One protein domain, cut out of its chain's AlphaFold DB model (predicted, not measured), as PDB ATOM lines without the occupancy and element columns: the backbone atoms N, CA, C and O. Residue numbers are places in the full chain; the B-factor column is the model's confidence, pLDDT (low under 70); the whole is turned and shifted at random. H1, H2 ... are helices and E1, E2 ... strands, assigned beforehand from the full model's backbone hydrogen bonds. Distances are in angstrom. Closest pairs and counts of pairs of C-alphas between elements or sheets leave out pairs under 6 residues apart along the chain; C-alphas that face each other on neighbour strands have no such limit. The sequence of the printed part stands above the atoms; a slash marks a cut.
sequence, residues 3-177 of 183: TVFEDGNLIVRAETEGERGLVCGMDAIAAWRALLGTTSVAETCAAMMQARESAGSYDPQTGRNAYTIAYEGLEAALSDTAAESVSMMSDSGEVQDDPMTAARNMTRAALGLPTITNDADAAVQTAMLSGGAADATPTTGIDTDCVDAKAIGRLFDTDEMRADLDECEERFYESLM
ATOM      1  N   THR A   3     175.539 147.337 205.041       90.19
ATOM      2  CA  THR A   3     174.875 147.540 203.744       90.19
ATOM      3  C   THR A   3     173.676 146.612 203.596       90.19
ATOM      4  O   THR A   3     173.794 145.415 203.860       90.19
ATOM      5  N   VAL A   4     172.531 147.159 203.189       93.06
ATOM      6  CA  VAL A   4     171.281 146.417 202.955       93.06
ATOM      7  C   VAL A   4     170.564 146.947 201.714       93.06
ATOM      8  O   VAL A   4     170.795 148.087 201.316       93.06
ATOM      9  N   PHE A   5     169.693 146.128 201.124       91.88
ATOM     10  CA  PHE A   5     168.766 146.548 200.076       91.88
ATOM     11  C   PHE A   5     167.335 146.431 200.613       91.88
ATOM     12  O   PHE A   5     166.897 145.334 200.961       91.88
ATOM     13  N   GLU A   6     166.641 147.559 200.760       92.94
ATOM     14  CA  GLU A   6     165.323 147.658 201.400       92.94
ATOM     15  C   GLU A   6     164.453 148.649 200.612       92.94
ATOM     16  O   GLU A   6     164.917 149.727 200.240       92.94
ATOM     17  N   ASP A   7     163.198 148.283 200.336       90.38
ATOM     18  CA  ASP A   7     162.218 149.128 199.633       90.38
ATOM     19  C   ASP A   7     162.740 149.738 198.311       90.38
ATOM     20  O   ASP A   7     162.499 150.907 198.010       90.38
ATOM     21  N   GLY A   8     163.496 148.954 197.531       89.38
ATOM     22  CA  GLY A   8     164.073 149.379 196.247       89.38
ATOM     23  C   GLY A   8     165.309 150.279 196.360       89.38
ATOM     24  O   GLY A   8     165.757 150.829 195.354       89.38
ATOM     25  N   ASN A   9     165.862 150.446 197.563       94.31
ATOM     26  CA  ASN A   9     167.030 151.282 197.813       94.31
ATOM     27  C   ASN A   9     168.199 150.467 198.357       94.31
ATOM     28  O   ASN A   9     168.050 149.676 199.289       94.31
ATOM     29  N   LEU A  10     169.391 150.758 197.844       94.25
ATOM     30  CA  LEU A  10     170.641 150.395 198.483       94.25
ATOM     31  C   LEU A  10     170.928 151.387 199.612       94.25
ATOM     32  O   LEU A  10     170.949 152.604 199.414       94.25
ATOM     33  N   ILE A  11     171.162 150.857 200.808       94.75
ATOM     34  CA  ILE A  11     171.407 151.636 202.016       94.75
ATOM     35  C   ILE A  11     172.763 151.238 202.586       94.75
ATOM     36  O   ILE A  11     172.935 150.120 203.070       94.75
ATOM     37  N   VAL A  12     173.701 152.182 202.592       92.69
ATOM     38  CA  VAL A  12     174.989 152.083 203.282       92.69
ATOM     39  C   VAL A  12     174.905 152.921 204.556       92.69
ATOM     40  O   VAL A  12     174.860 154.153 204.517       92.69
ATOM     41  N   ARG A  13     174.835 152.257 205.709       90.81
ATOM     42  CA  ARG A  13     174.630 152.910 207.007       90.81
ATOM     43  C   ARG A  13     175.964 153.329 207.614       90.81
ATOM     44  O   ARG A  13     176.848 152.491 207.785       90.81
ATOM     45  N   ALA A  14     176.059 154.602 207.999       86.75
ATOM     46  CA  ALA A  14     177.130 155.106 208.853       86.75
ATOM     47  C   ALA A  14     177.206 154.286 210.153       86.75
ATOM     48  O   ALA A  14     176.169 153.962 210.737       86.75
ATOM     49  N   GLU A  15     178.414 153.938 210.597       82.25
ATOM     50  CA  GLU A  15     178.595 153.172 211.837       82.25
ATOM     51  C   GLU A  15     178.659 154.090 213.055       82.25
ATOM     52  O   GLU A  15     178.209 153.714 214.140       82.25
ATOM     53  N   THR A  16     179.174 155.305 212.858       83.06
ATOM     54  CA  THR A  16     179.350 156.304 213.911       83.06
ATOM     55  C   THR A  16     178.534 157.566 213.626       83.06
ATOM     56  O   THR A  16     178.378 157.994 212.482       83.06
ATOM     57  N   GLU A  17     178.028 158.209 214.679       77.00
ATOM     58  CA  GLU A  17     177.388 159.522 214.571       77.00
ATOM     59  C   GLU A  17     178.368 160.554 213.978       77.00
ATOM     60  O   GLU A  17     179.490 160.711 214.458       77.00
ATOM     61  N   GLY A  18     177.945 161.249 212.918       74.00
ATOM     62  CA  GLY A  18     178.774 162.211 212.183       74.00
ATOM     63  C   GLY A  18     179.486 161.648 210.945       74.00
ATOM     64  O   GLY A  18     180.031 162.429 210.164       74.00
ATOM     65  N   GLU A  19     179.449 160.333 210.715       81.88
ATOM     66  CA  GLU A  19     179.878 159.735 209.446       81.88
ATOM     67  C   GLU A  19     178.803 159.874 208.359       81.88
ATOM     68  O   GLU A  19     177.619 160.089 208.625       81.88
ATOM     69  N   ARG A  20     179.227 159.756 207.097       82.94
ATOM     70  CA  ARG A  20     178.325 159.810 205.942       82.94
ATOM     71  C   ARG A  20     177.809 158.407 205.638       82.94
ATOM     72  O   ARG A  20     178.603 157.483 205.516       82.94
ATOM     73  N   GLY A  21     176.496 158.274 205.496       89.00
ATOM     74  CA  GLY A  21     175.864 157.116 204.863       89.00
ATOM     75  C   GLY A  21     175.437 157.431 203.430       89.00
ATOM     76  O   GLY A  21     175.576 158.565 202.966       89.00
ATOM     77  N   LEU A  22     174.873 156.434 202.757       93.56
ATOM     78  CA  LEU A  22     174.287 156.552 201.425       93.56
ATOM     79  C   LEU A  22     172.925 155.858 201.407       93.56
ATOM     80  O   LEU A  22     172.772 154.769 201.955       93.56
ATOM     81  N   VAL A  23     171.951 156.488 200.760       94.25
ATOM     82  CA  VAL A  23     170.684 155.866 200.372       94.25
ATOM     83  C   VAL A  23     170.469 156.216 198.910       94.25
ATOM     84  O   VAL A  23     170.397 157.399 198.574       94.25
ATOM     85  N   CYS A  24     170.404 155.213 198.044       94.12
ATOM     86  CA  CYS A  24     170.198 155.418 196.617       94.12
ATOM     87  C   CYS A  24     169.344 154.303 196.011       94.12
ATOM     88  O   CYS A  24     169.493 153.130 196.349       94.12
ATOM     89  N   GLY A  25     168.443 154.685 195.108       95.75
ATOM     90  CA  GLY A  25     167.692 153.742 194.284       95.75
ATOM     91  C   GLY A  25     168.512 153.251 193.089       95.75
ATOM     92  O   GLY A  25     169.543 153.836 192.747       95.75
ATOM     93  N   MET A  26     168.018 152.206 192.426       94.44
ATOM     94  CA  MET A  26     168.667 151.587 191.263       94.44
ATOM     95  C   MET A  26     168.886 152.571 190.107       94.44
ATOM     96  O   MET A  26     169.992 152.637 189.577       94.44
ATOM     97  N   ASP A  27     167.906 153.427 189.797       95.25
ATOM     98  CA  ASP A  27     168.047 154.461 188.758       95.25
ATOM     99  C   ASP A  27     169.187 155.445 189.054       95.25
ATOM    100  O   ASP A  27     169.911 155.874 188.157       95.25
ATOM    101  N   ALA A  28     169.395 155.787 190.330       95.19
ATOM    102  CA  ALA A  28     170.508 156.644 190.720       95.19
ATOM    103  C   ALA A  28     171.850 155.915 190.563       95.19
ATOM    104  O   ALA A  28     172.823 156.521 190.123       95.19
ATOM    105  N   ILE A  29     171.916 154.622 190.893       94.31
ATOM    106  CA  ILE A  29     173.122 153.811 190.678       94.31
ATOM    107  C   ILE A  29     173.449 153.752 189.182       94.31
ATOM    108  O   ILE A  29     174.574 154.073 188.808       94.31
ATOM    109  N   ALA A  30     172.467 153.435 188.339       93.06
ATOM    110  CA  ALA A  30     172.599 153.393 186.885       93.06
ATOM    111  C   ALA A  30     173.107 154.727 186.305       93.06
ATOM    112  O   ALA A  30     174.123 154.765 185.607       93.06
ATOM    113  N   ALA A  31     172.468 155.841 186.676       93.81
ATOM    114  CA  ALA A  31     172.863 157.175 186.231       93.81
ATOM    115  C   ALA A  31     174.321 157.496 186.584       93.81
ATOM    116  O   ALA A  31     175.109 157.925 185.742       93.81
ATOM    117  N   TRP A  32     174.715 157.253 187.833       94.56
ATOM    118  CA  TRP A  32     176.081 157.510 188.279       94.56
ATOM    119  C   TRP A  32     177.100 156.570 187.633       94.56
ATOM    120  O   TRP A  32     178.219 157.005 187.358       94.56
ATOM    121  N   ARG A  33     176.734 155.312 187.345       92.56
ATOM    122  CA  ARG A  33     177.599 154.383 186.602       92.56
ATOM    123  C   ARG A  33     177.916 154.914 185.213       92.56
ATOM    124  O   ARG A  33     179.089 154.931 184.841       92.56
ATOM    125  N   ALA A  34     176.906 155.394 184.493       90.44
ATOM    126  CA  ALA A  34     177.069 155.966 183.162       90.44
ATOM    127  C   ALA A  34     177.893 157.266 183.182       90.44
ATOM    128  O   ALA A  34     178.874 157.387 182.442       90.44
ATOM    129  N   LEU A  35     177.542 158.201 184.077       92.62
ATOM    130  CA  LEU A  35     178.187 159.516 184.195       92.62
ATOM    131  C   LEU A  35     179.658 159.436 184.615       92.62
ATOM    132  O   LEU A  35     180.464 160.270 184.207       92.62
ATOM    133  N   LEU A  36     180.016 158.462 185.455       92.62
ATOM    134  CA  LEU A  36     181.374 158.337 185.981       92.62
ATOM    135  C   LEU A  36     182.209 157.259 185.297       92.62
ATOM    136  O   LEU A  36     183.418 157.240 185.512       92.62
ATOM    137  N   GLY A  37     181.602 156.353 184.532       91.19
ATOM    138  CA  GLY A  37     182.299 155.190 183.986       91.19
ATOM    139  C   GLY A  37     182.815 154.269 185.090       91.19
ATOM    140  O   GLY A  37     184.004 153.986 185.149       91.19
ATOM    141  N   THR A  38     181.944 153.834 186.007       91.12
ATOM    142  CA  THR A  38     182.316 152.869 187.062       91.12
ATOM    143  C   THR A  38     181.907 151.449 186.706       91.12
ATOM    144  O   THR A  38     180.864 151.209 186.101       91.12
ATOM    145  N   THR A  39     182.695 150.491 187.170       83.25
ATOM    146  CA  THR A  39     182.610 149.084 186.763       83.25
ATOM    147  C   THR A  39     181.752 148.231 187.691       83.25
ATOM    148  O   THR A  39     181.204 147.223 187.258       83.25
ATOM    149  N   SER A  40     181.574 148.647 188.947       88.12
ATOM    150  CA  SER A  40     180.785 147.919 189.945       88.12
ATOM    151  C   SER A  40     179.934 148.858 190.790       88.12
ATOM    152  O   SER A  40     180.308 150.007 191.015       88.12
ATOM    153  N   VAL A  41     178.835 148.343 191.346       92.12
ATOM    154  CA  VAL A  41     177.970 149.117 192.253       92.12
ATOM    155  C   VAL A  41     178.727 149.594 193.494       92.12
ATOM    156  O   VAL A  41     178.475 150.691 193.986       92.12
ATOM    157  N   ALA A  42     179.689 148.808 193.987       92.25
ATOM    158  CA  ALA A  42     180.534 149.211 195.108       92.25
ATOM    159  C   ALA A  42     181.366 150.452 194.763       92.25
ATOM    160  O   ALA A  42     181.401 151.409 195.535       92.25
ATOM    161  N   GLU A  43     181.983 150.451 193.582       92.69
ATOM    162  CA  GLU A  43     182.742 151.587 193.070       92.69
ATOM    163  C   GLU A  43     181.849 152.817 192.878       92.69
ATOM    164  O   GLU A  43     182.209 153.910 193.310       92.69
ATOM    165  N   THR A  44     180.643 152.643 192.333       94.19
ATOM    166  CA  THR A  44     179.656 153.723 192.189       94.19
ATOM    167  C   THR A  44     179.255 154.318 193.538       94.19
ATOM    168  O   THR A  44     179.242 155.536 193.698       94.19
ATOM    169  N   CYS A  45     178.964 153.481 194.535       93.62
ATOM    170  CA  CYS A  45     178.597 153.943 195.875       93.62
ATOM    171  C   CYS A  45     179.746 154.696 196.541       93.62
ATOM    172  O   CYS A  45     179.540 155.757 197.133       93.62
ATOM    173  N   ALA A  46     180.965 154.175 196.405       93.19
ATOM    174  CA  ALA A  46     182.151 154.842 196.906       93.19
ATOM    175  C   ALA A  46     182.349 156.206 196.229       93.19
ATOM    176  O   ALA A  46     182.644 157.188 196.911       93.19
ATOM    177  N   ALA A  47     182.115 156.291 194.917       94.31
ATOM    178  CA  ALA A  47     182.141 157.538 194.166       94.31
ATOM    179  C   ALA A  47     181.109 158.541 194.696       94.31
ATOM    180  O   ALA A  47     181.470 159.671 195.011       94.31
ATOM    181  N   MET A  48     179.851 158.122 194.873       94.25
ATOM    182  CA  MET A  48     178.776 158.962 195.423       94.25
ATOM    183  C   MET A  48     179.128 159.499 196.818       94.25
ATOM    184  O   MET A  48     178.923 160.676 197.118       94.25
ATOM    185  N   MET A  49     179.690 158.654 197.688       92.56
ATOM    186  CA  MET A  49     180.066 159.042 199.052       92.56
ATOM    187  C   MET A  49     181.270 159.992 199.090       92.56
ATOM    188  O   MET A  49     181.355 160.857 199.977       92.56
ATOM    189  N   GLN A  50     182.187 159.870 198.129       92.38
ATOM    190  CA  GLN A  50     183.384 160.704 198.010       92.38
ATOM    191  C   GLN A  50     183.155 161.989 197.218       92.38
ATOM    192  O   GLN A  50     183.827 162.973 197.512       92.38
ATOM    193  N   ALA A  51     182.186 162.018 196.302       91.56
ATOM    194  CA  ALA A  51     181.917 163.144 195.417       91.56
ATOM    195  C   ALA A  51     181.727 164.449 196.197       91.56
ATOM    196  O   ALA A  51     180.910 164.549 197.123       91.56
ATOM    197  N   ARG A  52     182.498 165.468 195.831       88.00
ATOM    198  CA  ARG A  52     182.385 166.830 196.353       88.00
ATOM    199  C   ARG A  52     182.396 167.773 195.169       88.00
ATOM    200  O   ARG A  52     183.390 167.841 194.458       88.00
ATOM    201  N   GLU A  53     181.318 168.530 194.999       83.88
ATOM    202  CA  GLU A  53     181.317 169.620 194.030       83.88
ATOM    203  C   GLU A  53     182.522 170.532 194.280       83.88
ATOM    204  O   GLU A  53     182.739 171.022 195.397       83.88
ATOM    205  N   SER A  54     183.337 170.715 193.244       79.44
ATOM    206  CA  SER A  54     184.505 171.579 193.312       79.44
ATOM    207  C   SER A  54     184.072 173.026 193.556       79.44
ATOM    208  O   SER A  54     182.998 173.470 193.130       79.44
ATOM    209  N   ALA A  55     184.897 173.785 194.280       73.88
ATOM    210  CA  ALA A  55     184.601 175.185 194.558       73.88
ATOM    211  C   ALA A  55     184.464 175.966 193.238       73.88
ATOM    212  O   ALA A  55     185.394 175.999 192.438       73.88
ATOM    213  N   GLY A  56     183.306 176.601 193.030       72.50
ATOM    214  CA  GLY A  56     183.000 177.360 191.811       72.50
ATOM    215  C   GLY A  56     182.261 176.581 190.719       72.50
ATOM    216  O   GLY A  56     181.936 177.177 189.699       72.50
ATOM    217  N   SER A  57     181.950 175.297 190.927       77.12
ATOM    218  CA  SER A  57     181.113 174.519 189.996       77.12
ATOM    219  C   SER A  57     179.634 174.929 190.009       77.12
ATOM    220  O   SER A  57     178.936 174.709 189.021       77.12
ATOM    221  N   TYR A  58     179.159 175.545 191.097       84.19
ATOM    222  CA  TYR A  58     177.799 176.070 191.212       84.19
ATOM    223  C   TYR A  58     177.698 177.521 190.725       84.19
ATOM    224  O   TYR A  58     178.325 178.420 191.292       84.19
ATOM    225  N   ASP A  59     176.849 177.756 189.725       87.31
ATOM    226  CA  ASP A  59     176.438 179.082 189.271       87.31
ATOM    227  C   ASP A  59     175.092 179.470 189.920       87.31
ATOM    228  O   ASP A  59     174.042 178.942 189.541       87.31
ATOM    229  N   PRO A  60     175.071 180.428 190.868       86.94
ATOM    230  CA  PRO A  60     173.847 180.839 191.550       86.94
ATOM    231  C   PRO A  60     172.865 181.612 190.660       86.94
ATOM    232  O   PRO A  60     171.706 181.766 191.042       86.94
ATOM    233  N   GLN A  61     173.298 182.141 189.511       91.12
ATOM    234  CA  GLN A  61     172.422 182.898 188.612       91.12
ATOM    235  C   GLN A  61     171.578 181.974 187.738       91.12
ATOM    236  O   GLN A  61     170.418 182.277 187.463       91.12
ATOM    237  N   THR A  62     172.162 180.860 187.302       89.06
ATOM    238  CA  THR A  62     171.515 179.894 186.403       89.06
ATOM    239  C   THR A  62     171.077 178.617 187.119       89.06
ATOM    240  O   THR A  62     170.280 177.858 186.576       89.06
ATOM    241  N   GLY A  63     171.570 178.378 188.339       87.62
ATOM    242  CA  GLY A  63     171.357 177.143 189.091       87.62
ATOM    243  C   GLY A  63     172.194 175.964 188.591       87.62
ATOM    244  O   GLY A  63     172.028 174.857 189.101       87.62
ATOM    245  N   ARG A  64     173.078 176.183 187.610       88.56
ATOM    246  CA  ARG A  64     173.934 175.142 187.036       88.56
ATOM    247  C   ARG A  64     174.951 174.664 188.065       88.56
ATOM    248  O   ARG A  64     175.463 175.452 188.855       88.56
ATOM    249  N   ASN A  65     175.245 173.374 188.039       88.19
ATOM    250  CA  ASN A  65     176.180 172.719 188.948       88.19
ATOM    251  C   ASN A  65     176.979 171.629 188.219       88.19
ATOM    252  O   ASN A  65     176.780 171.399 187.022       88.19
ATOM    253  N   ALA A  66     177.849 170.932 188.954       86.06
ATOM    254  CA  ALA A  66     178.639 169.820 188.425       86.06
ATOM    255  C   ALA A  66     177.770 168.758 187.728       86.06
ATOM    256  O   ALA A  66     178.145 168.254 186.676       86.06
ATOM    257  N   TYR A  67     176.583 168.469 188.270       84.62
ATOM    258  CA  TYR A  67     175.658 167.505 187.674       84.62
ATOM    259  C   TYR A  67     175.094 167.987 186.340       84.62
ATOM    260  O   TYR A  67     175.043 167.211 185.397       84.62
ATOM    261  N   THR A  68     174.725 169.265 186.221       87.44
ATOM    262  CA  THR A  68     174.222 169.822 184.951       87.44
ATOM    263  C   THR A  68     175.258 169.655 183.840       87.44
ATOM    264  O   THR A  68     174.932 169.203 182.750       87.44
ATOM    265  N   ILE A  69     176.523 169.955 184.152       82.94
ATOM    266  CA  ILE A  69     177.652 169.796 183.227       82.94
ATOM    267  C   ILE A  69     177.850 168.319 182.860       82.94
ATOM    268  O   ILE A  69     178.087 168.004 181.699       82.94
ATOM    269  N   ALA A  70     177.723 167.420 183.837       86.31
ATOM    270  CA  ALA A  70     177.870 165.986 183.626       86.31
ATOM    271  C   ALA A  70     176.840 165.427 182.635       86.31
ATOM    272  O   ALA A  70     177.199 164.710 181.703       86.31
ATOM    273  N   TYR A  71     175.568 165.791 182.821       86.62
ATOM    274  CA  TYR A  71     174.478 165.367 181.944       86.62
ATOM    275  C   TYR A  71     174.651 165.895 180.520       86.62
ATOM    276  O   TYR A  71     174.572 165.116 179.578       86.62
ATOM    277  N   GLU A  72     174.953 167.184 180.366       86.94
ATOM    278  CA  GLU A  72     175.164 167.791 179.047       86.94
ATOM    279  C   GLU A  72     176.391 167.218 178.334       86.94
ATOM    280  O   GLU A  72     176.344 166.970 177.134       86.94
ATOM    281  N   GLY A  73     177.485 166.971 179.061       85.12
ATOM    282  CA  GLY A  73     178.677 166.344 178.496       85.12
ATOM    283  C   GLY A  73     178.392 164.926 178.003       85.12
ATOM    284  O   GLY A  73     178.836 164.553 176.918       85.12
ATOM    285  N   LEU A  74     177.624 164.148 178.770       86.50
ATOM    286  CA  LEU A  74     177.241 162.793 178.386       86.50
ATOM    287  C   LEU A  74     176.260 162.784 177.200       86.50
ATOM    288  O   LEU A  74     176.457 162.022 176.258       86.50
ATOM    289  N   GLU A  75     175.247 163.651 177.206       86.31
ATOM    290  CA  GLU A  75     174.312 163.834 176.085       86.31
ATOM    291  C   GLU A  75     175.047 164.261 174.804       86.31
ATOM    292  O   GLU A  75     174.810 163.723 173.718       86.31
ATOM    293  N   ALA A  76     176.002 165.184 174.923       84.19
ATOM    294  CA  ALA A  76     176.837 165.603 173.809       84.19
ATOM    295  C   ALA A  76     177.724 164.474 173.281       84.19
ATOM    296  O   ALA A  76     177.854 164.328 172.072       84.19
ATOM    297  N   ALA A  77     178.312 163.664 174.167       85.50
ATOM    298  CA  ALA A  77     179.129 162.514 173.788       85.50
ATOM    299  C   ALA A  77     178.319 161.401 173.098       85.50
ATOM    300  O   ALA A  77     178.855 160.698 172.242       85.50
ATOM    301  N   LEU A  78     177.045 161.239 173.468       82.62
ATOM    302  CA  LEU A  78     176.120 160.269 172.868       82.62
ATOM    303  C   LEU A  78     175.486 160.763 171.561       82.62
ATOM    304  O   LEU A  78     174.972 159.960 170.781       82.62
ATOM    305  N   SER A  79     175.510 162.069 171.312       79.56
ATOM    306  CA  SER A  79     175.013 162.690 170.087       79.56
ATOM    307  C   SER A  79     176.163 163.097 169.160       79.56
ATOM    308  O   SER A  79     177.332 163.093 169.530       79.56
ATOM    309  N   ASP A  80     175.847 163.514 167.934       69.94
ATOM    310  CA  ASP A  80     176.853 164.028 166.986       69.94
ATOM    311  C   ASP A  80     177.322 165.466 167.334       69.94
ATOM    312  O   ASP A  80     177.848 166.183 166.489       69.94
ATOM    313  N   THR A  81     177.100 165.926 168.576       69.19
ATOM    314  CA  THR A  81     177.419 167.294 169.038       69.19
ATOM    315  C   THR A  81     178.639 167.364 169.961       69.19
ATOM    316  O   THR A  81     179.037 168.450 170.388       69.19
ATOM    317  N   ALA A  82     179.293 166.228 170.220       70.75
ATOM    318  CA  ALA A  82     180.483 166.114 171.061       70.75
ATOM    319  C   ALA A  82     181.568 167.162 170.756       70.75
ATOM    320  O   ALA A  82     182.137 167.760 171.668       70.75
ATOM    321  N   ALA A  83     181.831 167.425 169.472       65.94
ATOM    322  CA  ALA A  83     182.862 168.367 169.035       65.94
ATOM    323  C   ALA A  83     182.593 169.830 169.446       65.94
ATOM    324  O   ALA A  83     183.516 170.644 169.437       65.94
ATOM    325  N   GLU A  84     181.350 170.179 169.785       68.94
ATOM    326  CA  GLU A  84     180.946 171.547 170.128       68.94
ATOM    327  C   GLU A  84     181.054 171.848 171.628       68.94
ATOM    328  O   GLU A  84     181.148 173.013 172.018       68.94
ATOM    329  N   SER A  85     181.046 170.817 172.476       70.19
ATOM    330  CA  SER A  85     180.834 170.967 173.923       70.19
ATOM    331  C   SER A  85     181.770 170.126 174.795       70.19
ATOM    332  O   SER A  85     181.972 170.469 175.961       70.19
ATOM    333  N   VAL A  86     182.404 169.085 174.248       77.06
ATOM    334  CA  VAL A  86     183.325 168.209 174.979       77.06
ATOM    335  C   VAL A  86     184.756 168.429 174.487       77.06
ATOM    336  O   VAL A  86     185.115 168.111 173.353       77.06
ATOM    337  N   SER A  87     185.609 168.980 175.357       79.88
ATOM    338  CA  SER A  87     187.043 169.094 175.073       79.88
ATOM    339  C   SER A  87     187.715 167.734 175.203       79.88
ATOM    340  O   SER A  87     187.755 167.158 176.286       79.88
ATOM    341  N   MET A  88     188.339 167.279 174.120       85.12
ATOM    342  CA  MET A  88     189.170 166.071 174.118       85.12
ATOM    343  C   MET A  88     190.546 166.285 174.759       85.12
ATOM    344  O   MET A  88     191.286 165.328 174.943       85.12
ATOM    345  N   MET A  89     190.922 167.523 175.092       85.50
ATOM    346  CA  MET A  89     192.155 167.814 175.828       85.50
ATOM    347  C   MET A  89     191.881 167.778 177.330       85.50
ATOM    348  O   MET A  89     191.032 168.535 177.806       85.50
ATOM    349  N   SER A  90     192.625 166.951 178.064       78.94
ATOM    350  CA  SER A  90     192.611 166.947 179.527       78.94
ATOM    351  C   SER A  90     193.452 168.084 180.116       78.94
ATOM    352  O   SER A  90     194.352 168.629 179.470       78.94
ATOM    353  N   ASP A  91     193.242 168.362 181.403       74.62
ATOM    354  CA  ASP A  91     194.067 169.303 182.172       74.62
ATOM    355  C   ASP A  91     195.531 168.843 182.319       74.62
ATOM    356  O   ASP A  91     196.425 169.663 182.537       74.62
ATOM    357  N   SER A  92     195.801 167.539 182.178       74.06
ATOM    358  CA  SER A  92     197.160 166.977 182.171       74.06
ATOM    359  C   SER A  92     197.860 167.100 180.811       74.06
ATOM    360  O   SER A  92     199.049 166.790 180.711       74.06
ATOM    361  N   GLY A  93     197.157 167.574 179.776       76.56
ATOM    362  CA  GLY A  93     197.665 167.696 178.407       76.56
ATOM    363  C   GLY A  93     197.577 166.409 177.582       76.56
ATOM    364  O   GLY A  93     198.135 166.358 176.487       76.56
ATOM    365  N   GLU A  94     196.893 165.384 178.091       82.88
ATOM    366  CA  GLU A  94     196.611 164.135 177.384       82.88
ATOM    367  C   GLU A  94     195.333 164.270 176.547       82.88
ATOM    368  O   GLU A  94     194.338 164.855 176.984       82.88
ATOM    369  N   VAL A  95     195.356 163.725 175.332       85.69
ATOM    370  CA  VAL A  95     194.174 163.673 174.468       85.69
ATOM    371  C   VAL A  95     193.356 162.445 174.856       85.69
ATOM    372  O   VAL A  95     193.887 161.339 174.914       85.69
ATOM    373  N   GLN A  96     192.076 162.648 175.137       86.56
ATOM    374  CA  GLN A  96     191.129 161.568 175.389       86.56
ATOM    375  C   GLN A  96     190.846 160.821 174.082       86.56
ATOM    376  O   GLN A  96     190.782 161.448 173.023       86.56
ATOM    377  N   ASP A  97     190.680 159.500 174.144       85.56
ATOM    378  CA  ASP A  97     190.508 158.684 172.930       85.56
ATOM    379  C   ASP A  97     189.126 158.873 172.291       85.56
ATOM    380  O   ASP A  97     188.981 158.786 171.069       85.56
ATOM    381  N   ASP A  98     188.116 159.184 173.104       87.50
ATOM    382  CA  ASP A  98     186.741 159.371 172.656       87.50
ATOM    383  C   ASP A  98     185.968 160.401 173.523       87.50
ATOM    384  O   ASP A  98     186.363 160.695 174.662       87.50
ATOM    385  N   PRO A  99     184.869 160.980 172.998       87.25
ATOM    386  CA  PRO A  99     184.067 161.961 173.730       87.25
ATOM    387  C   PRO A  99     183.441 161.460 175.033       87.25
ATOM    388  O   PRO A  99     183.238 162.256 175.947       87.25
ATOM    389  N   MET A 100     183.140 160.163 175.141       87.88
ATOM    390  CA  MET A 100     182.578 159.561 176.352       87.88
ATOM    391  C   MET A 100     183.601 159.620 177.488       87.88
ATOM    392  O   MET A 100     183.282 160.091 178.582       87.88
ATOM    393  N   THR A 101     184.850 159.238 177.210       90.25
ATOM    394  CA  THR A 101     185.950 159.333 178.178       90.25
ATOM    395  C   THR A 101     186.161 160.785 178.626       90.25
ATOM    396  O   THR A 101     186.274 161.072 179.822       90.25
ATOM    397  N   ALA A 102     186.133 161.736 177.686       90.19
ATOM    398  CA  ALA A 102     186.266 163.159 177.995       90.19
ATOM    399  C   ALA A 102     185.113 163.701 178.863       90.19
ATOM    400  O   ALA A 102     185.362 164.394 179.854       90.19
ATOM    401  N   ALA A 103     183.862 163.351 178.553       90.62
ATOM    402  CA  ALA A 103     182.689 163.744 179.336       90.62
ATOM    403  C   ALA A 103     182.716 163.165 180.763       90.62
ATOM    404  O   ALA A 103     182.444 163.872 181.744       90.62
ATOM    405  N   ARG A 104     183.120 161.897 180.910       91.69
ATOM    406  CA  ARG A 104     183.310 161.255 182.220       91.69
ATOM    407  C   ARG A 104     184.396 161.949 183.026       91.69
ATOM    408  O   ARG A 104     184.189 162.249 184.200       91.69
ATOM    409  N   ASN A 105     185.530 162.277 182.412       91.62
ATOM    410  CA  ASN A 105     186.614 162.975 183.101       91.62
ATOM    411  C   ASN A 105     186.260 164.409 183.493       91.62
ATOM    412  O   ASN A 105     186.609 164.831 184.596       91.62
ATOM    413  N   MET A 106     185.490 165.120 182.668       87.94
ATOM    414  CA  MET A 106     184.913 166.414 183.041       87.94
ATOM    415  C   MET A 106     184.017 166.284 184.280       87.94
ATOM    416  O   MET A 106     184.160 167.047 185.238       87.94
ATOM    417  N   THR A 107     183.143 165.275 184.301       90.44
ATOM    418  CA  THR A 107     182.255 164.991 185.438       90.44
ATOM    419  C   THR A 107     183.042 164.661 186.703       90.44
ATOM    420  O   THR A 107     182.800 165.229 187.769       90.44
ATOM    421  N   ARG A 108     184.020 163.759 186.593       92.06
ATOM    422  CA  ARG A 108     184.853 163.322 187.719       92.06
ATOM    423  C   ARG A 108     185.650 164.493 188.288       92.06
ATOM    424  O   ARG A 108     185.620 164.693 189.500       92.06
ATOM    425  N   ALA A 109     186.238 165.335 187.438       89.38
ATOM    426  CA  ALA A 109     186.924 166.553 187.862       89.38
ATOM    427  C   ALA A 109     185.983 167.537 188.584       89.38
ATOM    428  O   ALA A 109     186.329 168.063 189.645       89.38
ATOM    429  N   ALA A 110     184.765 167.744 188.068       87.81
ATOM    430  CA  ALA A 110     183.770 168.619 188.693       87.81
ATOM    431  C   ALA A 110     183.313 168.120 190.080       87.81
ATOM    432  O   ALA A 110     182.961 168.927 190.943       87.81
ATOM    433  N   LEU A 111     183.368 166.805 190.312       90.69
ATOM    434  CA  LEU A 111     183.030 166.148 191.578       90.69
ATOM    435  C   LEU A 111     184.250 165.845 192.465       90.69
ATOM    436  O   LEU A 111     184.107 165.166 193.487       90.69
ATOM    437  N   GLY A 112     185.444 166.320 192.096       90.38
ATOM    438  CA  GLY A 112     186.674 166.089 192.856       90.38
ATOM    439  C   GLY A 112     187.097 164.617 192.926       90.38
ATOM    440  O   GLY A 112     187.779 164.219 193.870       90.38
ATOM    441  N   LEU A 113     186.668 163.808 191.959       92.56
ATOM    442  CA  LEU A 113     186.998 162.393 191.820       92.56
ATOM    443  C   LEU A 113     188.220 162.213 190.898       92.56
ATOM    444  O   LEU A 113     188.450 163.040 190.012       92.56
ATOM    445  N   PRO A 114     189.006 161.134 191.070       92.38
ATOM    446  CA  PRO A 114     190.148 160.851 190.202       92.38
ATOM    447  C   PRO A 114     189.689 160.605 188.763       92.38
ATOM    448  O   PRO A 114     188.706 159.897 188.554       92.38
ATOM    449  N   THR A 115     190.402 161.149 187.776       91.81
ATOM    450  CA  THR A 115     190.132 160.904 186.349       91.81
ATOM    451  C   THR A 115     190.359 159.437 185.983       91.81
ATOM    452  O   THR A 115     191.268 158.797 186.513       91.81
ATOM    453  N   ILE A 116     189.553 158.918 185.062       90.38
ATOM    454  CA  ILE A 116     189.721 157.599 184.455       90.38
ATOM    455  C   ILE A 116     190.676 157.691 183.255       90.38
ATOM    456  O   ILE A 116     190.690 158.696 182.545       90.38
ATOM    457  N   THR A 117     191.513 156.678 183.040       88.69
ATOM    458  CA  THR A 117     192.385 156.607 181.855       88.69
ATOM    459  C   THR A 117     191.616 156.062 180.651       88.69
ATOM    460  O   THR A 117     190.662 155.311 180.842       88.69
ATOM    461  N   ASN A 118     192.064 156.363 179.426       87.62
ATOM    462  CA  ASN A 118     191.443 155.826 178.205       87.62
ATOM    463  C   ASN A 118     191.344 154.286 178.236       87.62
ATOM    464  O   ASN A 118     190.280 153.724 177.996       87.62
ATOM    465  N   ASP A 119     192.425 153.596 178.626       87.56
ATOM    466  CA  ASP A 119     192.447 152.128 178.740       87.56
ATOM    467  C   ASP A 119     191.419 151.597 179.754       87.56
ATOM    468  O   ASP A 119     190.760 150.582 179.515       87.56
ATOM    469  N   ALA A 120     191.289 152.267 180.904       87.94
ATOM    470  CA  ALA A 120     190.339 151.866 181.932       87.94
ATOM    471  C   ALA A 120     188.898 152.120 181.474       87.94
ATOM    472  O   ALA A 120     188.043 151.261 181.682       87.94
ATOM    473  N   ASP A 121     188.641 153.250 180.811       88.81
ATOM    474  CA  ASP A 121     187.320 153.588 180.284       88.81
ATOM    475  C   ASP A 121     186.888 152.631 179.165       88.81
ATOM    476  O   ASP A 121     185.782 152.092 179.208       88.81
ATOM    477  N   ALA A 122     187.788 152.288 178.240       87.25
ATOM    478  CA  ALA A 122     187.538 151.280 177.209       87.25
ATOM    479  C   ALA A 122     187.186 149.905 177.811       87.25
ATOM    480  O   ALA A 122     186.297 149.197 177.318       87.25
ATOM    481  N   ALA A 123     187.844 149.524 178.912       84.94
ATOM    482  CA  ALA A 123     187.515 148.304 179.639       84.94
ATOM    483  C   ALA A 123     186.135 148.386 180.318       84.94
ATOM    484  O   ALA A 123     185.394 147.400 180.292       84.94
ATOM    485  N   VAL A 124     185.753 149.548 180.865       84.81
ATOM    486  CA  VAL A 124     184.403 149.786 181.414       84.81
ATOM    487  C   VAL A 124     183.342 149.644 180.331       84.81
ATOM    488  O   VAL A 124     182.374 148.910 180.522       84.81
ATOM    489  N   GLN A 125     183.532 150.297 179.182       81.19
ATOM    490  CA  GLN A 125     182.604 150.222 178.051       81.19
ATOM    491  C   GLN A 125     182.435 148.775 177.569       81.19
ATOM    492  O   GLN A 125     181.317 148.305 177.357       81.19
ATOM    493  N   THR A 126     183.539 148.030 177.471       82.25
ATOM    494  CA  THR A 126     183.513 146.606 177.105       82.25
ATOM    495  C   THR A 126     182.738 145.777 178.131       82.25
ATOM    496  O   THR A 126     181.924 144.936 177.750       82.25
ATOM    497  N   ALA A 127     182.961 146.017 179.426       76.50
ATOM    498  CA  ALA A 127     182.262 145.314 180.495       76.50
ATOM    499  C   ALA A 127     180.748 145.570 180.440       76.50
ATOM    500  O   ALA A 127     179.986 144.604 180.438       76.50
ATOM    501  N   MET A 128     180.334 146.836 180.303       74.00
ATOM    502  CA  MET A 128     178.926 147.233 180.166       74.00
ATOM    503  C   MET A 128     178.247 146.553 178.969       74.00
ATOM    504  O   MET A 128     177.146 146.037 179.101       74.00
ATOM    505  N   LEU A 129     178.924 146.465 177.819       72.06
ATOM    506  CA  LEU A 129     178.378 145.806 176.625       72.06
ATOM    507  C   LEU A 129     178.321 144.277 176.735       72.06
ATOM    508  O   LEU A 129     177.511 143.633 176.070       72.06
ATOM    509  N   SER A 130     179.217 143.674 177.519       66.44
ATOM    510  CA  SER A 130     179.344 142.216 177.601       66.44
ATOM    511  C   SER A 130     178.361 141.550 178.568       66.44
ATOM    512  O   SER A 130     178.264 140.322 178.554       66.44
ATOM    513  N   GLY A 131     177.666 142.321 179.418       56.34
ATOM    514  CA  GLY A 131     176.734 141.816 180.441       56.34
ATOM    515  C   GLY A 131     177.363 140.847 181.458       56.34
ATOM    516  O   GLY A 131     176.665 140.210 182.244       56.34
ATOM    517  N   GLY A 132     178.687 140.684 181.421       47.75
ATOM    518  CA  GLY A 132     179.436 139.727 182.217       47.75
ATOM    519  C   GLY A 132     180.375 140.439 183.174       47.75
ATOM    520  O   GLY A 132     181.089 141.367 182.791       47.75
ATOM    521  N   ALA A 133     180.418 139.967 184.420       43.00
ATOM    522  CA  ALA A 133     181.485 140.306 185.346       43.00
ATOM    523  C   ALA A 133     182.814 139.829 184.742       43.00
ATOM    524  O   ALA A 133     183.165 138.655 184.828       43.00
ATOM    525  N   ALA A 134     183.541 140.726 184.074       41.06
ATOM    526  CA  ALA A 134     184.924 140.466 183.722       41.06
ATOM    527  C   ALA A 134     185.677 140.126 185.021       41.06
ATOM    528  O   ALA A 134     185.653 140.909 185.971       41.06
ATOM    529  N   ASP A 135     186.329 138.958 185.057       41.22
ATOM    530  CA  ASP A 135     187.014 138.375 186.230       41.22
ATOM    531  C   ASP A 135     188.066 139.304 186.879       41.22
ATOM    532  O   ASP A 135     188.523 139.064 187.997       41.22
ATOM    533  N   ALA A 136     188.446 140.384 186.199       44.66
ATOM    534  CA  ALA A 136     189.142 141.514 186.788       44.66
ATOM    535  C   ALA A 136     188.326 142.783 186.530       44.66
ATOM    536  O   ALA A 136     188.340 143.321 185.426       44.66
ATOM    537  N   THR A 137     187.625 143.260 187.557       54.16
ATOM    538  CA  THR A 137     187.006 144.587 187.569       54.16
ATOM    539  C   THR A 137     188.105 145.627 187.306       54.16
ATOM    540  O   THR A 137     189.022 145.732 188.130       54.16
ATOM    541  N   PRO A 138     188.091 146.355 186.171       57.78
ATOM    542  CA  PRO A 138     189.070 147.405 185.917       57.78
ATOM    543  C   PRO A 138     189.030 148.402 187.076       57.78
ATOM    544  O   PRO A 138     187.962 148.901 187.420       57.78
ATOM    545  N   THR A 139     190.168 148.684 187.710       69.44
ATOM    546  CA  THR A 139     190.202 149.758 188.708       69.44
ATOM    547  C   THR A 139     190.115 151.086 187.971       69.44
ATOM    548  O   THR A 139     191.018 151.443 187.217       69.44
ATOM    549  N   THR A 140     189.023 151.827 188.169       84.88
ATOM    550  CA  THR A 140     188.858 153.161 187.563       84.88
ATOM    551  C   THR A 140     189.565 154.246 188.382       84.88
ATOM    552  O   THR A 140     189.387 155.439 188.142       84.88
ATOM    553  N   GLY A 141     190.345 153.840 189.391       88.69
ATOM    554  CA  GLY A 141     191.034 154.721 190.329       88.69
ATOM    555  C   GLY A 141     190.180 155.190 191.510       88.69
ATOM    556  O   GLY A 141     190.703 155.906 192.360       88.69
ATOM    557  N   ILE A 142     188.902 154.802 191.603       92.06
ATOM    558  CA  ILE A 142     188.057 155.128 192.763       92.06
ATOM    559  C   ILE A 142     188.414 154.223 193.940       92.06
ATOM    560  O   ILE A 142     188.402 152.997 193.833       92.06
ATOM    561  N   ASP A 143     188.696 154.844 195.082       91.69
ATOM    562  CA  ASP A 143     188.915 154.143 196.343       91.69
ATOM    563  C   ASP A 143     187.587 153.586 196.878       91.69
ATOM    564  O   ASP A 143     186.612 154.324 197.002       91.69
ATOM    565  N   THR A 144     187.534 152.294 197.200       91.19
ATOM    566  CA  THR A 144     186.322 151.623 197.706       91.19
ATOM    567  C   THR A 144     186.357 151.348 199.208       91.19
ATOM    568  O   THR A 144     185.393 150.800 199.736       91.19
ATOM    569  N   ASP A 145     187.393 151.790 199.928       90.06
ATOM    570  CA  ASP A 145     187.548 151.541 201.370       90.06
ATOM    571  C   ASP A 145     186.431 152.174 202.218       90.06
ATOM    572  O   ASP A 145     186.178 151.756 203.351       90.06
ATOM    573  N   CYS A 146     185.722 153.168 201.673       88.25
ATOM    574  CA  CYS A 146     184.586 153.802 202.338       88.25
ATOM    575  C   CYS A 146     183.273 152.999 202.271       88.25
ATOM    576  O   CYS A 146     182.283 153.441 202.850       88.25
ATOM    577  N   VAL A 147     183.243 151.836 201.607       90.50
ATOM    578  CA  VAL A 147     182.068 150.950 201.511       90.50
ATOM    579  C   VAL A 147     182.441 149.485 201.764       90.50
ATOM    580  O   VAL A 147     183.586 149.074 201.596       90.50
ATOM    581  N   ASP A 148     181.467 148.640 202.120       91.44
ATOM    582  CA  ASP A 148     181.683 147.185 202.131       91.44
ATOM    583  C   ASP A 148     181.495 146.616 200.718       91.44
ATOM    584  O   ASP A 148     180.432 146.098 200.360       91.44
ATOM    585  N   ALA A 149     182.546 146.715 199.899       90.19
ATOM    586  CA  ALA A 149     182.519 146.273 198.507       90.19
ATOM    587  C   ALA A 149     182.148 144.786 198.352       90.19
ATOM    588  O   ALA A 149     181.476 144.408 197.394       90.19
ATOM    589  N   LYS A 150     182.524 143.932 199.317       90.12
ATOM    590  CA  LYS A 150     182.191 142.497 199.289       90.12
ATOM    591  C   LYS A 150     180.729 142.236 199.622       90.12
ATOM    592  O   LYS A 150     180.175 141.254 199.131       90.12
ATOM    593  N   ALA A 151     180.133 143.015 200.520       91.06
ATOM    594  CA  ALA A 151     178.707 142.917 200.807       91.06
ATOM    595  C   ALA A 151     177.884 143.431 199.622       91.06
ATOM    596  O   ALA A 151     176.986 142.725 199.177       91.06
ATOM    597  N   ILE A 152     178.247 144.593 199.063       92.00
ATOM    598  CA  ILE A 152     177.592 145.153 197.871       92.00
ATOM    599  C   ILE A 152     177.700 144.180 196.696       92.00
ATOM    600  O   ILE A 152     176.685 143.825 196.109       92.00
ATOM    601  N   GLY A 153     178.897 143.666 196.403       89.88
ATOM    602  CA  GLY A 153     179.088 142.695 195.324       89.88
ATOM    603  C   GLY A 153     178.206 141.455 195.483       89.88
ATOM    604  O   GLY A 153     177.577 141.032 194.525       89.88
ATOM    605  N   ARG A 154     178.070 140.922 196.706       91.44
ATOM    606  CA  ARG A 154     177.186 139.775 196.982       91.44
ATOM    607  C   ARG A 154     175.698 140.084 196.801       91.44
ATOM    608  O   ARG A 154     174.959 139.183 196.425       91.44
ATOM    609  N   LEU A 155     175.253 141.313 197.073       90.69
ATOM    610  CA  LEU A 155     173.863 141.724 196.829       90.69
ATOM    611  C   LEU A 155     173.550 141.751 195.324       90.69
ATOM    612  O   LEU A 155     172.492 141.285 194.907       90.69
ATOM    613  N   PHE A 156     174.496 142.234 194.519       89.94
ATOM    614  CA  PHE A 156     174.350 142.388 193.069       89.94
ATOM    615  C   PHE A 156     174.843 141.182 192.252       89.94
ATOM    616  O   PHE A 156     174.885 141.248 191.030       89.94
ATOM    617  N   ASP A 157     175.195 140.065 192.893       88.38
ATOM    618  CA  ASP A 157     175.607 138.836 192.196       88.38
ATOM    619  C   ASP A 157     174.403 138.019 191.682       88.38
ATOM    620  O   ASP A 157     174.534 137.121 190.847       88.38
ATOM    621  N   THR A 158     173.194 138.339 192.154       90.00
ATOM    622  CA  THR A 158     171.961 137.655 191.733       90.00
ATOM    623  C   THR A 158     171.505 138.104 190.342       90.00
ATOM    624  O   THR A 158     171.657 139.269 189.985       90.00
ATOM    625  N   ASP A 159     170.926 137.183 189.562       90.44
ATOM    626  CA  ASP A 159     170.415 137.494 188.216       90.44
ATOM    627  C   ASP A 159     169.329 138.579 188.243       90.44
ATOM    628  O   ASP A 159     169.295 139.420 187.355       90.44
ATOM    629  N   GLU A 160     168.483 138.584 189.276       91.06
ATOM    630  CA  GLU A 160     167.411 139.571 189.465       91.06
ATOM    631  C   GLU A 160     167.975 140.985 189.652       91.06
ATOM    632  O   GLU A 160     167.646 141.879 188.883       91.06
ATOM    633  N   MET A 161     168.913 141.182 190.589       90.50
ATOM    634  CA  MET A 161     169.504 142.510 190.818       90.50
ATOM    635  C   MET A 161     170.339 143.000 189.633       90.50
ATOM    636  O   MET A 161     170.442 144.208 189.425       90.50
ATOM    637  N   ARG A 162     170.964 142.084 188.878       90.06
ATOM    638  CA  ARG A 162     171.676 142.435 187.642       90.06
ATOM    639  C   ARG A 162     170.698 142.899 186.570       90.06
ATOM    640  O   ARG A 162     170.879 143.990 186.052       90.06
ATOM    641  N   ALA A 163     169.639 142.131 186.322       90.94
ATOM    642  CA  ALA A 163     168.615 142.491 185.345       90.94
ATOM    643  C   ALA A 163     167.924 143.823 185.684       90.94
ATOM    644  O   ALA A 163     167.743 144.654 184.800       90.94
ATOM    645  N   ASP A 164     167.602 144.060 186.958       92.50
ATOM    646  CA  ASP A 164     167.001 145.322 187.401       92.50
ATOM    647  C   ASP A 164     167.945 146.516 187.185       92.50
ATOM    648  O   ASP A 164     167.504 147.611 186.826       92.50
ATOM    649  N   LEU A 165     169.252 146.332 187.417       91.94
ATOM    650  CA  LEU A 165     170.248 147.375 187.171       91.94
ATOM    651  C   LEU A 165     170.416 147.644 185.678       91.94
ATOM    652  O   LEU A 165     170.457 148.810 185.293       91.94
ATOM    653  N   ASP A 166     170.466 146.590 184.866       90.94
ATOM    654  CA  ASP A 166     170.564 146.690 183.411       90.94
ATOM    655  C   ASP A 166     169.345 147.442 182.840       90.94
ATOM    656  O   ASP A 166     169.521 148.386 182.075       90.94
ATOM    657  N   GLU A 167     168.118 147.141 183.294       93.19
ATOM    658  CA  GLU A 167     166.911 147.887 182.889       93.19
ATOM    659  C   GLU A 167     167.006 149.372 183.282       93.19
ATOM    660  O   GLU A 167     166.658 150.263 182.504       93.19
ATOM    661  N   CYS A 168     167.495 149.676 184.489       94.56
ATOM    662  CA  CYS A 168     167.679 151.065 184.917       94.56
ATOM    663  C   CYS A 168     168.721 151.803 184.060       94.56
ATOM    664  O   CYS A 168     168.539 152.985 183.760       94.56
ATOM    665  N   GLU A 169     169.801 151.127 183.659       91.06
ATOM    666  CA  GLU A 169     170.820 151.679 182.761       91.06
ATOM    667  C   GLU A 169     170.269 151.925 181.359       91.06
ATOM    668  O   GLU A 169     170.473 153.013 180.817       91.06
ATOM    669  N   GLU A 170     169.506 150.982 180.806       91.38
ATOM    670  CA  GLU A 170     168.815 151.150 179.525       91.38
ATOM    671  C   GLU A 170     167.895 152.374 179.558       91.38
ATOM    672  O   GLU A 170     168.046 153.275 178.730       91.38
ATOM    673  N   ARG A 171     167.025 152.486 180.573       93.81
ATOM    674  CA  ARG A 171     166.136 153.652 180.734       93.81
ATOM    675  C   ARG A 171     166.908 154.961 180.868       93.81
ATOM    676  O   ARG A 171     166.467 155.994 180.360       93.81
ATOM    677  N   PHE A 172     168.050 154.941 181.556       92.31
ATOM    678  CA  PHE A 172     168.898 156.118 181.686       92.31
ATOM    679  C   PHE A 172     169.462 156.552 180.329       92.31
ATOM    680  O   PHE A 172     169.282 157.708 179.946       92.31
ATOM    681  N   TYR A 173     170.082 155.644 179.571       88.62
ATOM    682  CA  TYR A 173     170.613 155.966 178.243       88.62
ATOM    683  C   TYR A 173     169.509 156.373 177.258       88.62
ATOM    684  O   TYR A 173     169.688 157.336 176.515       88.62
ATOM    685  N   GLU A 174     168.346 155.719 177.292       88.56
ATOM    686  CA  GLU A 174     167.170 156.119 176.509       88.56
ATOM    687  C   GLU A 174     166.727 157.551 176.821       88.56
ATOM    688  O   GLU A 174     166.372 158.292 175.907       88.56
ATOM    689  N   SER A 175     166.792 157.968 178.089       88.50
ATOM    690  CA  SER A 175     166.416 159.328 178.493       88.50
ATOM    691  C   SER A 175     167.360 160.420 177.972       88.50
ATOM    692  O   SER A 175     166.945 161.573 177.869       88.50
ATOM    693  N   LEU A 176     168.606 160.060 177.641       83.06
ATOM    694  CA  LEU A 176     169.615 160.968 177.082       83.06
ATOM    695  C   LEU A 176     169.590 161.015 175.553       83.06
ATOM    696  O   LEU A 176     170.131 161.941 174.954       83.06
ATOM    697  N   MET A 177     168.992 160.015 174.904       78.75
ATOM    698  CA  MET A 177     168.882 160.005 173.452       78.75
ATOM    699  C   MET A 177     167.736 160.917 172.994       78.75
ATOM    700  O   MET A 177     166.637 160.868 173.554       78.75
TER     701      MET A 177
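AT A GLANCE: This is residues 3 to 177 of the 183 residues of the protein "Nitrate reductase" of Bifidobacterium adolescentis (UniProt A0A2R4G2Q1). Helix H1 runs through the middle of the body, from a small three-stranded sheet towards the side-by-side pair H3 and H5, which run opposite ways; H2 and H8 cross H1. H2 and H7 cover parts of one face of the sheet, the short H4 packs on H3 far from the sheet, and residues 59 to 64 stick out. The printed part has 175 residues, with three named strands followed by eight named helices; the sheet, in the order E1, E2, E3, is antiparallel, and the class is mostly helix. The whole is compact, with a radius of gyration of the C-alphas of 16.0 A and spans of 42 by 39 by 29 A.

HOW THE PARTS SIT: Start with E1, residues 3 to 6, E2, residues 9 to 13, and E3, residues 22 to 25, which form a meander, each strand the antiparallel neighbour of the one before. In the hairpin of E1 and E2, look for N 4 and O 11, 3.0 A apart; in the hairpin of E2 and E3, look for N 10 and O 24, 2.8 A apart. H1, residues 26 to 36, only grazes the sheet, with its residues 26 to 29. H2, residues 41 to 50, touches H1 about perpendicular, at 74 degrees, with C-alphas 33 and 44 closest at 6.0 A. H2 is on the sheet at a height of 9.6 A, over E3 and only just over E2, on which 3 of its C-alphas fall. H3, residues 66 to 78, only just touches H1, with 3 pairs of C-alphas within 8 A, C-alphas 35 and 70 closest at 6.5 A. H4, residues 82 to 85, touches residues 73 to 76 of H3, with C-alphas 76 and 82 closest at 4.6 A. H5, residues 99 to 110, touches H3 at a shallow tilt of 4 degrees, opposite ways, with C-alphas 70 and 107 closest at 4.8 A. With residues 103 to 108, H5 also touches H1, C-alphas 36 and 104 being closest at 5.1 A. H6, residues 118 to 130, touches no helix but is near H1. H7, residues 149 to 155, is on the same face of the sheet as H2, over E1, at a height of 8.7 A. It touches H2 at a steep tilt of 49 degrees, opposite ways, with C-alphas 42 and 149 closest at 4.9 A. H8, residues 159 to 176, touches H1 at a steep tilt of 61 degrees, the same way, with C-alphas 30 and 169 closest at 4.8 A. H4 is too short for an O i to N i+4 pair; in the other seven helices every such pair is within hydrogen-bond range.

IN THESE COORDINATES: Find C-alpha 3 at (174.875, 147.540, 203.744), where E1 begins; E2 is the longest strand, 12.0 A from C-alpha 9 to 13. H1 begins at C-alpha 26, at (168.667, 151.587, 191.263), and runs 15.3 A to C-alpha 36. Further on, H3 measures 18.4 A, H5 16.4 A and H6 18.2 A from first to last C-alpha. H8, the longest helix, runs 26.0 A to C-alpha 176 at (169.615, 160.968, 177.082).

THE WHOLE: The two C-alphas farthest apart are those of Glu 17 and Asp 80, at 47.8 A. The printed part has no cut. The links H2 to H3, H4 to H5 and H6 to H7 are long, with 15, 13 and 18 residues. The mean pLDDT of the printed part is 85.4; look for values under 70 at residues 80 to 81, 83 to 84 and 130 to 139.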